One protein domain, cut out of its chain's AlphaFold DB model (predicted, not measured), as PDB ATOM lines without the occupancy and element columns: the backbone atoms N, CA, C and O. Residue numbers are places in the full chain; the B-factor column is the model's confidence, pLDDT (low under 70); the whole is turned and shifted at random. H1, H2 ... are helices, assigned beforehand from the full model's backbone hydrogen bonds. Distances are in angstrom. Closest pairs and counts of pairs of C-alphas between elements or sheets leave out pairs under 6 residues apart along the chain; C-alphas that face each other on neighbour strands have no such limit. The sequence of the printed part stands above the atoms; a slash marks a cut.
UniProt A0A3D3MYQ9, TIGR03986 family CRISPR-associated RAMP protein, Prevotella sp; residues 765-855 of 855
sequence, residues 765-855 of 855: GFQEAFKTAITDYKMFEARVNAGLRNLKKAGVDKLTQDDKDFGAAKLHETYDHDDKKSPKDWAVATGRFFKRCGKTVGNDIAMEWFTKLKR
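Overview. This is residues 765 to 855 of the 855 residues of the protein "TIGR03986 family CRISPR-associated RAMP protein" of Prevotella sp (UniProt A0A3D3MYQ9). Two long helices, H2 and H3, form a hairpin, and two shorter helices, H5 and H6, cover one side of it, with H5 nearly in line with H2's direction and H6 crossing over to H3. The small helix H1 packs on H2 on the side away from H5 and H6, and the short H4 sits at the corner before H5. The printed part has 91 residues with six named helices, H1 to H6 in chain order, and no named strand; the class is all helix. It is compact, with a radius of gyration of the C-alphas of 12.4 A, and spans 37 by 26 by 18 A.

Arrangement. H1, residues 766 to 770, touches H2, residues 777 to 793, closest at the C-alphas of Phe 766 and Gly 787, 4.5 A apart. H1 only just touches H3, residues 801 to 817, with 3 pairs of C-alphas within 8 A, the closest those of Phe 766 and Asp 803 at 7.0 A; of H3, residues 803 to 806 alone take part. H2 and H3 form a helical hairpin, running opposite ways at a shallow tilt of 20 degrees. H2 touches H3 with residues 777 to 784 alone, closest at the C-alphas of Tyr 777 and Thr 814, 6.3 A apart. H3 is only just apart from H4, residues 823 to 826, at 8.5 A. H4 and H5, residues 832 to 841, touch only at the corner by their link, where the C-alphas of Asp 825 and Arg 832 are closest at 4.6 A. H5 touches H2 at a shallow tilt of 9 degrees, the same way, with the C-alphas of Glu 781 and Cys 837 closest at 7.0 A. H6, residues 843 to 851, touches H5 at a steep tilt of 52 degrees, opposite ways, closest at the C-alphas of Gly 838 and Ala 846, 4.9 A apart. H6 also touches H3, at residues 804 to 811 of H3 alone, at a steep tilt of 52 degrees, the same way; the C-alphas of Ala 808 and Trp 849 are closest at 4.7 A. H2 and H6 are apart, and so are H3 and H5. In H2, H3, H5 and H6 every O i to N i+4 pair is within hydrogen-bond range; in H1 0 of 1 is, beside 2 of 2 O i to N i+3 pairs, and H4 is too short for an O i to N i+4 pair.

Along the chain. H1 begins at C-alpha 766, at (343.308, 279.541, 197.873). H2 measures 24.1 A from first to last C-alpha and H3 24.4 A; H3 begins at C-alpha 801, at (338.717, 280.166, 186.797). H4 has 4 residues. H5 measures 14.7 A and H6 11.7 A, ending at C-alpha 851, at (348.551, 289.769, 179.298).

Size, cuts and confidence. The two C-alphas farthest apart, those of Gly 795 and Pro 823, are 37.0 A apart. The printed part has no cut and ends at Arg 855, the chain's last residue. The links H3 to H4, H4 to H5 and H5 to H6 are tight, and those from H1 to H2 and H2 to H3 are short. The mean pLDDT of the printed part is 76.6, and 13 residues are under 70, among them residues 771 to 773, 794 to 797 and 854 to 855.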
ATOM      1  N   GLY A 765     340.573 278.052 202.001       60.50
ATOM      2  CA  GLY A 765     340.827 277.962 200.524       60.50
ATOM      3  C   GLY A 765     341.941 278.878 199.922       60.50
ATOM      4  O   GLY A 765     342.593 279.618 200.652       60.50
ATOM      5  N   PHE A 766     342.191 278.845 198.590       69.94
ATOM      6  CA  PHE A 766     343.308 279.541 197.873       69.94
ATOM      7  C   PHE A 766     343.443 281.035 198.203       69.94
ATOM      8  O   PHE A 766     344.545 281.534 198.447       69.94
ATOM      9  N   GLN A 767     342.312 281.734 198.268       75.75
ATOM     10  CA  GLN A 767     342.243 283.173 198.528       75.75
ATOM     11  C   GLN A 767     342.702 283.543 199.949       75.75
ATOM     12  O   GLN A 767     343.169 284.656 200.190       75.75
ATOM     13  N   GLU A 768     342.659 282.603 200.896       70.88
ATOM     14  CA  GLU A 768     343.043 282.840 202.288       70.88
ATOM     15  C   GLU A 768     344.536 283.158 202.448       70.88
ATOM     16  O   GLU A 768     344.928 283.901 203.350       70.88
ATOM     17  N   ALA A 769     345.372 282.695 201.512       69.06
ATOM     18  CA  ALA A 769     346.791 283.039 201.470       69.06
ATOM     19  C   ALA A 769     347.051 284.531 201.165       69.06
ATOM     20  O   ALA A 769     348.154 285.018 201.428       69.06
ATOM     21  N   PHE A 770     346.043 285.257 200.668       72.38
ATOM     22  CA  PHE A 770     346.113 286.655 200.233       72.38
ATOM     23  C   PHE A 770     345.430 287.633 201.209       72.38
ATOM     24  O   PHE A 770     345.264 288.804 200.881       72.38
ATOM     25  N   LYS A 771     345.073 287.196 202.432       69.75
ATOM     26  CA  LYS A 771     344.445 288.041 203.480       69.75
ATOM     27  C   LYS A 771     345.304 289.216 203.969       69.75
ATOM     28  O   LYS A 771     344.799 290.105 204.641       69.75
ATOM     29  N   THR A 772     346.600 289.209 203.676       66.75
ATOM     30  CA  THR A 772     347.526 290.286 204.055       66.75
ATOM     31  C   THR A 772     347.989 291.006 202.802       66.75
ATOM     32  O   THR A 772     348.235 290.354 201.786       66.75
ATOM     33  N   ALA A 773     348.082 292.335 202.881       69.25
ATOM     34  CA  ALA A 773     348.450 293.186 201.757       69.25
ATOM     35  C   ALA A 773     349.803 292.776 201.153       69.25
ATOM     36  O   ALA A 773     350.717 292.343 201.863       69.25
ATOM     37  N   ILE A 774     349.908 292.896 199.832       75.62
ATOM     38  CA  ILE A 774     351.076 292.501 199.050       75.62
ATOM     39  C   ILE A 774     351.689 293.768 198.471       75.62
ATOM     40  O   ILE A 774     351.004 294.519 197.787       75.62
ATOM     41  N   THR A 775     352.966 294.004 198.758       75.38
ATOM     42  CA  THR A 775     353.652 295.258 198.409       75.38
ATOM     43  C   THR A 775     354.749 295.085 197.365       75.38
ATOM     44  O   THR A 775     355.211 296.068 196.804       75.38
ATOM     45  N   ASP A 776     355.189 293.854 197.098       76.44
ATOM     46  CA  ASP A 776     356.187 293.571 196.072       76.44
ATOM     47  C   ASP A 776     355.965 292.208 195.405       76.44
ATOM     48  O   ASP A 776     355.229 291.335 195.888       76.44
ATOM     49  N   TYR A 777     356.649 292.007 194.278       76.25
ATOM     50  CA  TYR A 777     356.519 290.789 193.486       76.25
ATOM     51  C   TYR A 777     356.957 289.513 194.238       76.25
ATOM     52  O   TYR A 777     356.458 288.424 193.942       76.25
ATOM     53  N   LYS A 778     357.884 289.606 195.207       79.06
ATOM     54  CA  LYS A 778     358.381 288.441 195.967       79.06
ATOM     55  C   LYS A 778     357.331 287.966 196.960       79.06
ATOM     56  O   LYS A 778     357.135 286.760 197.116       79.06
ATOM     57  N   MET A 779     356.649 288.898 197.624       80.25
ATOM     58  CA  MET A 779     355.533 288.584 198.510       80.25
ATOM     59  C   MET A 779     354.390 287.959 197.725       80.25
ATOM     60  O   MET A 779     353.854 286.944 198.168       80.25
ATOM     61  N   PHE A 780     354.068 288.496 196.547       83.88
ATOM     62  CA  PHE A 780     353.055 287.900 195.680       83.88
ATOM     63  C   PHE A 780     353.379 286.442 195.351       83.88
ATOM     64  O   PHE A 780     352.563 285.553 195.588       83.88
ATOM     65  N   GLU A 781     354.604 286.171 194.899       79.81
ATOM     66  CA  GLU A 781     355.066 284.814 194.599       79.81
ATOM     67  C   GLU A 781     354.983 283.896 195.830       79.81
ATOM     68  O   GLU A 781     354.519 282.757 195.737       79.81
ATOM     69  N   ALA A 782     355.370 284.385 197.012       79.81
ATOM     70  CA  ALA A 782     355.254 283.625 198.254       79.81
ATOM     71  C   ALA A 782     353.791 283.303 198.607       79.81
ATOM     72  O   ALA A 782     353.507 282.191 199.066       79.81
ATOM     73  N   ARG A 783     352.860 284.238 198.371       84.75
ATOM     74  CA  ARG A 783     351.423 284.042 198.628       84.75
ATOM     75  C   ARG A 783     350.790 283.085 197.640       84.75
ATOM     76  O   ARG A 783     350.094 282.178 198.076       84.75
ATOM     77  N   VAL A 784     351.110 283.197 196.356       83.56
ATOM     78  CA  VAL A 784     350.683 282.221 195.346       83.56
ATOM     79  C   VAL A 784     351.184 280.827 195.718       83.56
ATOM     80  O   VAL A 784     350.396 279.889 195.765       83.56
ATOM     81  N   ASN A 785     352.458 280.680 196.090       81.06
ATOM     82  CA  ASN A 785     353.005 279.394 196.537       81.06
ATOM     83  C   ASN A 785     352.335 278.868 197.815       81.06
ATOM     84  O   ASN A 785     352.176 277.659 197.986       81.06
ATOM     85  N   ALA A 786     351.967 279.741 198.752       79.19
ATOM     86  CA  ALA A 786     351.201 279.350 199.932       79.19
ATOM     87  C   ALA A 786     349.777 278.909 199.553       79.19
ATOM     88  O   ALA A 786     349.348 277.843 199.982       79.19
ATOM     89  N   GLY A 787     349.094 279.659 198.689       80.75
ATOM     90  CA  GLY A 787     347.765 279.330 198.177       80.75
ATOM     91  C   GLY A 787     347.752 278.004 197.423       80.75
ATOM     92  O   GLY A 787     346.920 277.149 197.703       80.75
ATOM     93  N   LEU A 788     348.725 277.772 196.541       79.06
ATOM     94  CA  LEU A 788     348.878 276.502 195.826       79.06
ATOM     95  C   LEU A 788     349.195 275.340 196.771       79.06
ATOM     96  O   LEU A 788     348.683 274.242 196.583       79.06
ATOM     97  N   ARG A 789     350.001 275.560 197.819       77.12
ATOM     98  CA  ARG A 789     350.225 274.539 198.857       77.12
ATOM     99  C   ARG A 789     348.949 274.231 199.630       77.12
ATOM    100  O   ARG A 789     348.726 273.065 199.946       77.12
ATOM    101  N   ASN A 790     348.125 275.237 199.907       75.38
ATOM    102  CA  ASN A 790     346.832 275.045 200.556       75.38
ATOM    103  C   ASN A 790     345.889 274.243 199.652       75.38
ATOM    104  O   ASN A 790     345.319 273.261 200.114       75.38
ATOM    105  N   LEU A 791     345.822 274.568 198.358       73.69
ATOM    106  CA  LEU A 791     345.048 273.801 197.377       73.69
ATOM    107  C   LEU A 791     345.544 272.360 197.237       73.69
ATOM    108  O   LEU A 791     344.744 271.433 197.263       73.69
ATOM    109  N   LYS A 792     346.864 272.146 197.189       72.31
ATOM    110  CA  LYS A 792     347.445 270.801 197.100       72.31
ATOM    111  C   LYS A 792     347.184 269.972 198.357       72.31
ATOM    112  O   LYS A 792     346.899 268.785 198.257       72.31
ATOM    113  N   LYS A 793     347.249 270.586 199.545       70.12
ATOM    114  CA  LYS A 793     346.827 269.937 200.799       70.12
ATOM    115  C   LYS A 793     345.334 269.612 200.801       70.12
ATOM    116  O   LYS A 793     344.947 268.621 201.405       70.12
ATOM    117  N   ALA A 794     344.533 270.423 200.116       64.75
ATOM    118  CA  ALA A 794     343.103 270.215 199.930       64.75
ATOM    119  C   ALA A 794     342.755 269.279 198.749       64.75
ATOM    120  O   ALA A 794     341.578 269.099 198.459       64.75
ATOM    121  N   GLY A 795     343.743 268.678 198.068       68.88
ATOM    122  CA  GLY A 795     343.516 267.744 196.957       68.88
ATOM    123  C   GLY A 795     343.011 268.389 195.660       68.88
ATOM    124  O   GLY A 795     342.441 267.703 194.817       68.88
ATOM    125  N   VAL A 796     343.190 269.703 195.498       69.88
ATOM    126  CA  VAL A 796     342.788 270.443 194.297       69.88
ATOM    127  C   VAL A 796     344.002 270.644 193.394       69.88
ATOM    128  O   VAL A 796     344.933 271.379 193.728       69.88
ATOM    129  N   ASP A 797     343.976 270.003 192.227       66.50
ATOM    130  CA  ASP A 797     345.140 269.920 191.333       66.50
ATOM    131  C   ASP A 797     345.238 271.062 190.314       66.50
ATOM    132  O   ASP A 797     346.263 271.229 189.650       66.50
ATOM    133  N   LYS A 798     344.175 271.856 190.155       72.00
ATOM    134  CA  LYS A 798     344.122 272.966 189.198       72.00
ATOM    135  C   LYS A 798     343.438 274.173 189.819       72.00
ATOM    136  O   LYS A 798     342.430 274.030 190.500       72.00
ATOM    137  N   LEU A 799     343.966 275.360 189.525       78.81
ATOM    138  CA  LEU A 799     343.287 276.612 189.841       78.81
ATOM    139  C   LEU A 799     341.954 276.670 189.089       78.81
ATOM    140  O   LEU A 799     341.917 276.425 187.874       78.81
ATOM    141  N   THR A 800     340.882 277.006 189.805       79.56
ATOM    142  CA  THR A 800     339.589 277.318 189.186       79.56
ATOM    143  C   THR A 800     339.694 278.615 188.385       79.56
ATOM    144  O   THR A 800     340.671 279.355 188.510       79.56
ATOM    145  N   GLN A 801     338.707 278.902 187.534       75.50
ATOM    146  CA  GLN A 801     338.717 280.166 186.797       75.50
ATOM    147  C   GLN A 801     338.650 281.370 187.751       75.50
ATOM    148  O   GLN A 801     339.416 282.312 187.572       75.50
ATOM    149  N   ASP A 802     337.874 281.269 188.833       74.56
ATOM    150  CA  ASP A 802     337.804 282.293 189.881       74.56
ATOM    151  C   ASP A 802     339.152 282.501 190.586       74.56
ATOM    152  O   ASP A 802     339.562 283.638 190.823       74.56
ATOM    153  N   ASP A 803     339.897 281.429 190.878       79.88
ATOM    154  CA  ASP A 803     341.237 281.544 191.471       79.88
ATOM    155  C   ASP A 803     342.236 282.201 190.514       79.88
ATOM    156  O   ASP A 803     343.110 282.964 190.937       79.88
ATOM    157  N   LYS A 804     342.120 281.911 189.213       81.81
ATOM    158  CA  LYS A 804     342.950 282.544 188.184       81.81
ATOM    159  C   LYS A 804     342.615 284.019 188.045       81.81
ATOM    160  O   LYS A 804     343.539 284.825 187.971       81.81
ATOM    161  N   ASP A 805     341.338 284.382 188.029       80.44
ATOM    162  CA  ASP A 805     340.917 285.776 187.915       80.44
ATOM    163  C   ASP A 805     341.292 286.572 189.171       80.44
ATOM    164  O   ASP A 805     341.817 287.683 189.069       80.44
ATOM    165  N   PHE A 806     341.162 285.967 190.355       80.56
ATOM    166  CA  PHE A 806     341.629 286.551 191.611       80.56
ATOM    167  C   PHE A 806     343.155 286.725 191.643       80.56
ATOM    168  O   PHE A 806     343.658 287.788 192.012       80.56
ATOM    169  N   GLY A 807     343.907 285.704 191.226       82.38
ATOM    170  CA  GLY A 807     345.365 285.771 191.119       82.38
ATOM    171  C   GLY A 807     345.825 286.855 190.145       82.38
ATOM    172  O   GLY A 807     346.744 287.609 190.464       82.38
ATOM    173  N   ALA A 808     345.140 287.006 189.007       82.00
ATOM    174  CA  ALA A 808     345.397 288.078 188.050       82.00
ATOM    175  C   ALA A 808     345.130 289.467 188.657       82.00
ATOM    176  O   ALA A 808     345.956 290.364 188.502       82.00
ATOM    177  N   ALA A 809     344.025 289.640 189.390       83.06
ATOM    178  CA  ALA A 809     343.707 290.899 190.064       83.06
ATOM    179  C   ALA A 809     344.763 291.269 191.118       83.06
ATOM    180  O   ALA A 809     345.225 292.407 191.167       83.06
ATOM    181  N   LYS A 810     345.210 290.296 191.922       84.88
ATOM    182  CA  LYS A 810     346.259 290.519 192.928       84.88
ATOM    183  C   LYS A 810     347.636 290.743 192.319       84.88
ATOM    184  O   LYS A 810     348.426 291.498 192.886       84.88
ATOM    185  N   LEU A 811     347.926 290.138 191.169       85.12
ATOM    186  CA  LEU A 811     349.136 290.443 190.410       85.12
ATOM    187  C   LEU A 811     349.115 291.901 189.933       85.12
ATOM    188  O   LEU A 811     350.137 292.573 190.023       85.12
ATOM    189  N   HIS A 812     347.959 292.386 189.472       82.56
ATOM    190  CA  HIS A 812     347.752 293.778 189.060       82.56
ATOM    191  C   HIS A 812     347.955 294.752 190.223       82.56
ATOM    192  O   HIS A 812     348.770 295.661 190.135       82.56
ATOM    193  N   GLU A 813     347.323 294.486 191.367       81.56
ATOM    194  CA  GLU A 813     347.509 295.285 192.585       81.56
ATOM    195  C   GLU A 813     348.977 295.298 193.032       81.56
ATOM    196  O   GLU A 813     349.511 296.344 193.392       81.56
ATOM    197  N   THR A 814     349.654 294.150 192.953       84.50
ATOM    198  CA  THR A 814     351.086 294.057 193.261       84.50
ATOM    199  C   THR A 814     351.918 294.869 192.277       84.50
ATOM    200  O   THR A 814     352.855 295.544 192.693       84.50
ATOM    201  N   TYR A 815     351.595 294.806 190.980       80.75
ATOM    202  CA  TYR A 815     352.261 295.632 189.985       80.75
ATOM    203  C   TYR A 815     352.106 297.096 190.352       80.75
ATOM    204  O   TYR A 815     353.110 297.785 190.359       80.75
ATOM    205  N   ASP A 816     350.907 297.565 190.699       79.31
ATOM    206  CA  ASP A 816     350.656 298.961 191.060       79.31
ATOM    207  C   ASP A 816     351.449 299.420 192.288       79.31
ATOM    208  O   ASP A 816     352.032 300.503 192.229       79.31
ATOM    209  N   HIS A 817     351.558 298.578 193.320       77.62
ATOM    210  CA  HIS A 817     352.230 298.893 194.588       77.62
ATOM    211  C   HIS A 817     353.756 298.683 194.595       77.62
ATOM    212  O   HIS A 817     354.418 299.121 195.534       77.62
ATOM    213  N   ASP A 818     354.340 298.017 193.594       76.75
ATOM    214  CA  ASP A 818     355.795 297.830 193.530       76.75
ATOM    215  C   ASP A 818     356.483 299.131 193.077       76.75
ATOM    216  O   ASP A 818     356.592 299.407 191.889       76.75
ATOM    217  N   ASP A 819     356.998 299.942 194.002       69.25
ATOM    218  CA  ASP A 819     357.657 301.224 193.682       69.25
ATOM    219  C   ASP A 819     358.984 301.085 192.894       69.25
ATOM    220  O   ASP A 819     359.576 302.084 192.477       69.25
ATOM    221  N   LYS A 820     359.497 299.862 192.670       72.25
ATOM    222  CA  LYS A 820     360.792 299.589 192.007       72.25
ATOM    223  C   LYS A 820     360.639 298.880 190.654       72.25
ATOM    224  O   LYS A 820     361.498 298.079 190.269       72.25
ATOM    225  N   LYS A 821     359.571 299.175 189.901       74.25
ATOM    226  CA  LYS A 821     359.287 298.535 188.597       74.25
ATOM    227  C   LYS A 821     360.411 298.798 187.593       74.25
ATOM    228  O   LYS A 821     360.692 299.930 187.209       74.25
ATOM    229  N   SER A 822     361.023 297.719 187.111       72.69
ATOM    230  CA  SER A 822     361.994 297.736 186.014       72.69
ATOM    231  C   SER A 822     361.404 297.020 184.795       72.69
ATOM    232  O   SER A 822     360.934 295.884 184.941       72.69
ATOM    233  N   PRO A 823     361.487 297.597 183.577       70.75
ATOM    234  CA  PRO A 823     361.048 296.922 182.356       70.75
ATOM    235  C   PRO A 823     361.712 295.553 182.159       70.75
ATOM    236  O   PRO A 823     361.085 294.625 181.659       70.75
ATOM    237  N   LYS A 824     362.958 295.371 182.624       73.44
ATOM    238  CA  LYS A 824     363.665 294.079 182.533       73.44
ATOM    239  C   LYS A 824     363.058 292.983 183.418       73.44
ATOM    240  O   LYS A 824     363.310 291.801 183.178       73.44
ATOM    241  N   ASP A 825     362.291 293.345 184.442       75.62
ATOM    242  CA  ASP A 825     361.695 292.386 185.372       75.62
ATOM    243  C   ASP A 825     360.238 292.075 185.020       75.62
ATOM    244  O   ASP A 825     359.865 290.901 185.029       75.62
ATOM    245  N   TRP A 826     359.463 293.081 184.614       78.44
ATOM    246  CA  TRP A 826     358.020 292.958 184.370       78.44
ATOM    247  C   TRP A 826     357.618 292.794 182.895       78.44
ATOM    248  O   TRP A 826     356.450 292.525 182.623       78.44
ATOM    249  N   ALA A 827     358.554 292.904 181.942       72.56
ATOM    250  CA  ALA A 827     358.245 292.711 180.525       72.56
ATOM    251  C   ALA A 827     357.628 291.334 180.243       72.56
ATOM    252  O   ALA A 827     358.139 290.287 180.656       72.56
ATOM    253  N   VAL A 828     356.555 291.342 179.461       76.19
ATOM    254  CA  VAL A 828     355.864 290.128 179.032       76.19
ATOM    255  C   VAL A 828     356.781 289.304 178.122       76.19
ATOM    256  O   VAL A 828     357.520 289.853 177.301       76.19
ATOM    257  N   ALA A 829     356.768 287.980 178.302       72.81
ATOM    258  CA  ALA A 829     357.591 286.976 177.613       72.81
ATOM    259  C   ALA A 829     359.118 287.059 177.835       72.81
ATOM    260  O   ALA A 829     359.807 286.035 177.813       72.81
ATOM    261  N   THR A 830     359.676 288.240 178.099       74.00
ATOM    262  CA  THR A 830     361.131 288.451 178.189       74.00
ATOM    263  C   THR A 830     361.624 288.770 179.602       74.00
ATOM    264  O   THR A 830     362.777 288.458 179.917       74.00
ATOM    265  N   GLY A 831     360.758 289.299 180.472       76.62
ATOM    266  CA  GLY A 831     361.086 289.752 181.821       76.62
ATOM    267  C   GLY A 831     361.348 288.627 182.828       76.62
ATOM    268  O   GLY A 831     360.801 287.522 182.738       76.62
ATOM    269  N   ARG A 832     362.208 288.900 183.819       80.81
ATOM    270  CA  ARG A 832     362.597 287.903 184.838       80.81
ATOM    271  C   ARG A 832     361.445 287.469 185.746       80.81
ATOM    272  O   ARG A 832     361.428 286.310 186.159       80.81
ATOM    273  N   PHE A 833     360.515 288.357 186.101       83.31
ATOM    274  CA  PHE A 833     359.401 288.004 186.984       83.31
ATOM    275  C   PHE A 833     358.348 287.163 186.262       83.31
ATOM    276  O   PHE A 833     357.983 286.114 186.782       83.31
ATOM    277  N   PHE A 834     357.991 287.519 185.025       83.38
ATOM    278  CA  PHE A 834     357.141 286.690 184.165       83.38
ATOM    279  C   PHE A 834     357.642 285.238 184.092       83.38
ATOM    280  O   PHE A 834     356.904 284.298 184.382       83.38
ATOM    281  N   LYS A 835     358.940 285.051 183.803       81.44
ATOM    282  CA  LYS A 835     359.566 283.719 183.727       81.44
ATOM    283  C   LYS A 835     359.547 282.954 185.054       81.44
ATOM    284  O   LYS A 835     359.529 281.727 185.035       81.44
ATOM    285  N   ARG A 836     359.584 283.644 186.201       80.12
ATOM    286  CA  ARG A 836     359.453 283.011 187.526       80.12
ATOM    287  C   ARG A 836     358.013 282.619 187.815       80.12
ATOM    288  O   ARG A 836     357.769 281.464 188.130       80.12
ATOM    289  N   CYS A 837     357.069 283.531 187.601       80.69
ATOM    290  CA  CYS A 837     355.648 283.254 187.777       80.69
ATOM    291  C   CYS A 837     355.200 282.083 186.882       80.69
ATOM    292  O   CYS A 837     354.516 281.177 187.352       80.69
ATOM    293  N   GLY A 838     355.694 282.016 185.639       79.94
ATOM    294  CA  GLY A 838     355.479 280.886 184.728       79.94
ATOM    295  C   GLY A 838     356.010 279.544 185.243       79.94
ATOM    296  O   GLY A 838     355.394 278.511 184.996       79.94
ATOM    297  N   LYS A 839     357.091 279.531 186.037       80.56
ATOM    298  CA  LYS A 839     357.553 278.311 186.726       80.56
ATOM    299  C   LYS A 839     356.647 277.903 187.892       80.56
ATOM    300  O   LYS A 839     356.623 276.726 188.230       80.56
ATOM    301  N   THR A 840     355.942 278.848 188.512       79.50
ATOM    302  CA  THR A 840     355.101 278.594 189.692       79.50
ATOM    303  C   THR A 840     353.695 278.143 189.323       79.50
ATOM    304  O   THR A 840     353.229 277.128 189.832       79.50
ATOM    305  N   VAL A 841     353.011 278.890 188.453       79.94
ATOM    306  CA  VAL A 841     351.607 278.623 188.080       79.94
ATOM    307  C   VAL A 841     351.463 277.959 186.710       79.94
ATOM    308  O   VAL A 841     350.357 277.622 186.304       79.94
ATOM    309  N   GLY A 842     352.569 277.739 185.999       82.38
ATOM    310  CA  GLY A 842     352.566 277.312 184.603       82.38
ATOM    311  C   GLY A 842     352.576 278.508 183.653       82.38
ATOM    312  O   GLY A 842     351.994 279.560 183.932       82.38
ATOM    313  N   ASN A 843     353.263 278.351 182.519       78.62
ATOM    314  CA  ASN A 843     353.430 279.429 181.544       78.62
ATOM    315  C   ASN A 843     352.095 279.923 180.986       78.62
ATOM    316  O   ASN A 843     351.960 281.122 180.784       78.62
ATOM    317  N   ASP A 844     351.113 279.041 180.796       81.25
ATOM    318  CA  ASP A 844     349.809 279.412 180.239       81.25
ATOM    319  C   ASP A 844     349.057 280.368 181.178       81.25
ATOM    320  O   ASP A 844     348.573 281.413 180.749       81.25
ATOM    321  N   ILE A 845     349.046 280.057 182.481       83.44
ATOM    322  CA  ILE A 845     348.391 280.883 183.507       83.44
ATOM    323  C   ILE A 845     349.167 282.183 183.722       83.44
ATOM    324  O   ILE A 845     348.575 283.256 183.780       83.44
ATOM    325  N   ALA A 846     350.498 282.122 183.787       83.19
ATOM    326  CA  ALA A 846     351.306 283.333 183.893       83.19
ATOM    327  C   ALA A 846     351.129 284.242 182.667       83.19
ATOM    328  O   ALA A 846     351.062 285.461 182.815       83.19
ATOM    329  N   MET A 847     351.017 283.669 181.465       79.38
ATOM    330  CA  MET A 847     350.726 284.415 180.245       79.38
ATOM    331  C   MET A 847     349.348 285.062 180.315       79.38
ATOM    332  O   MET A 847     349.241 286.258 180.059       79.38
ATOM    333  N   GLU A 848     348.320 284.335 180.748       82.12
ATOM    334  CA  GLU A 848     346.981 284.892 180.970       82.12
ATOM    335  C   GLU A 848     347.011 286.070 181.960       82.12
ATOM    336  O   GLU A 848     346.473 287.140 181.670       82.12
ATOM    337  N   TRP A 849     347.705 285.916 183.089       86.94
ATOM    338  CA  TRP A 849     347.796 286.953 184.118       86.94
ATOM    339  C   TRP A 849     348.541 288.201 183.633       86.94
ATOM    340  O   TRP A 849     348.035 289.313 183.763       86.94
ATOM    341  N   PHE A 850     349.718 288.038 183.024       81.75
ATOM    342  CA  PHE A 850     350.530 289.169 182.559       81.75
ATOM    343  C   PHE A 850     350.000 289.818 181.275       81.75
ATOM    344  O   PHE A 850     350.294 290.982 181.015       81.75
ATOM    345  N   THR A 851     349.193 289.128 180.464       77.56
ATOM    346  CA  THR A 851     348.551 289.769 179.298       77.56
ATOM    347  C   THR A 851     347.445 290.732 179.732       77.56
ATOM    348  O   THR A 851     347.225 291.756 179.079       77.56
ATOM    349  N   LYS A 852     346.779 290.454 180.861       73.88
ATOM    350  CA  LYS A 852     345.768 291.346 181.458       73.88
ATOM    351  C   LYS A 852     346.377 292.625 182.076       73.88
ATOM    352  O   LYS A 852     345.634 293.513 182.482       73.88
ATOM    353  N   LEU A 853     347.706 292.771 182.074       72.06
ATOM    354  CA  LEU A 853     348.455 293.884 182.680       72.06
ATOM    355  C   LEU A 853     348.666 295.133 181.783       72.06
ATOM    356  O   LEU A 853     349.349 296.050 182.211       72.06
ATOM    357  N   LYS A 854     348.101 295.216 180.563       56.00
ATOM    358  CA  LYS A 854     348.371 296.279 179.549       56.00
ATOM    359  C   LYS A 854     348.497 297.732 180.090       56.00
ATOM    360  O   LYS A 854     347.509 298.465 180.110       56.00
ATOM    361  N   ARG A 855     349.731 298.193 180.312       44.19
ATOM    362  CA  ARG A 855     350.455 299.198 179.502       44.19
ATOM    363  C   ARG A 855     351.935 299.207 179.865       44.19
ATOM    364  O   ARG A 855     352.237 299.342 181.066       44.19
TER     365      ARG A 855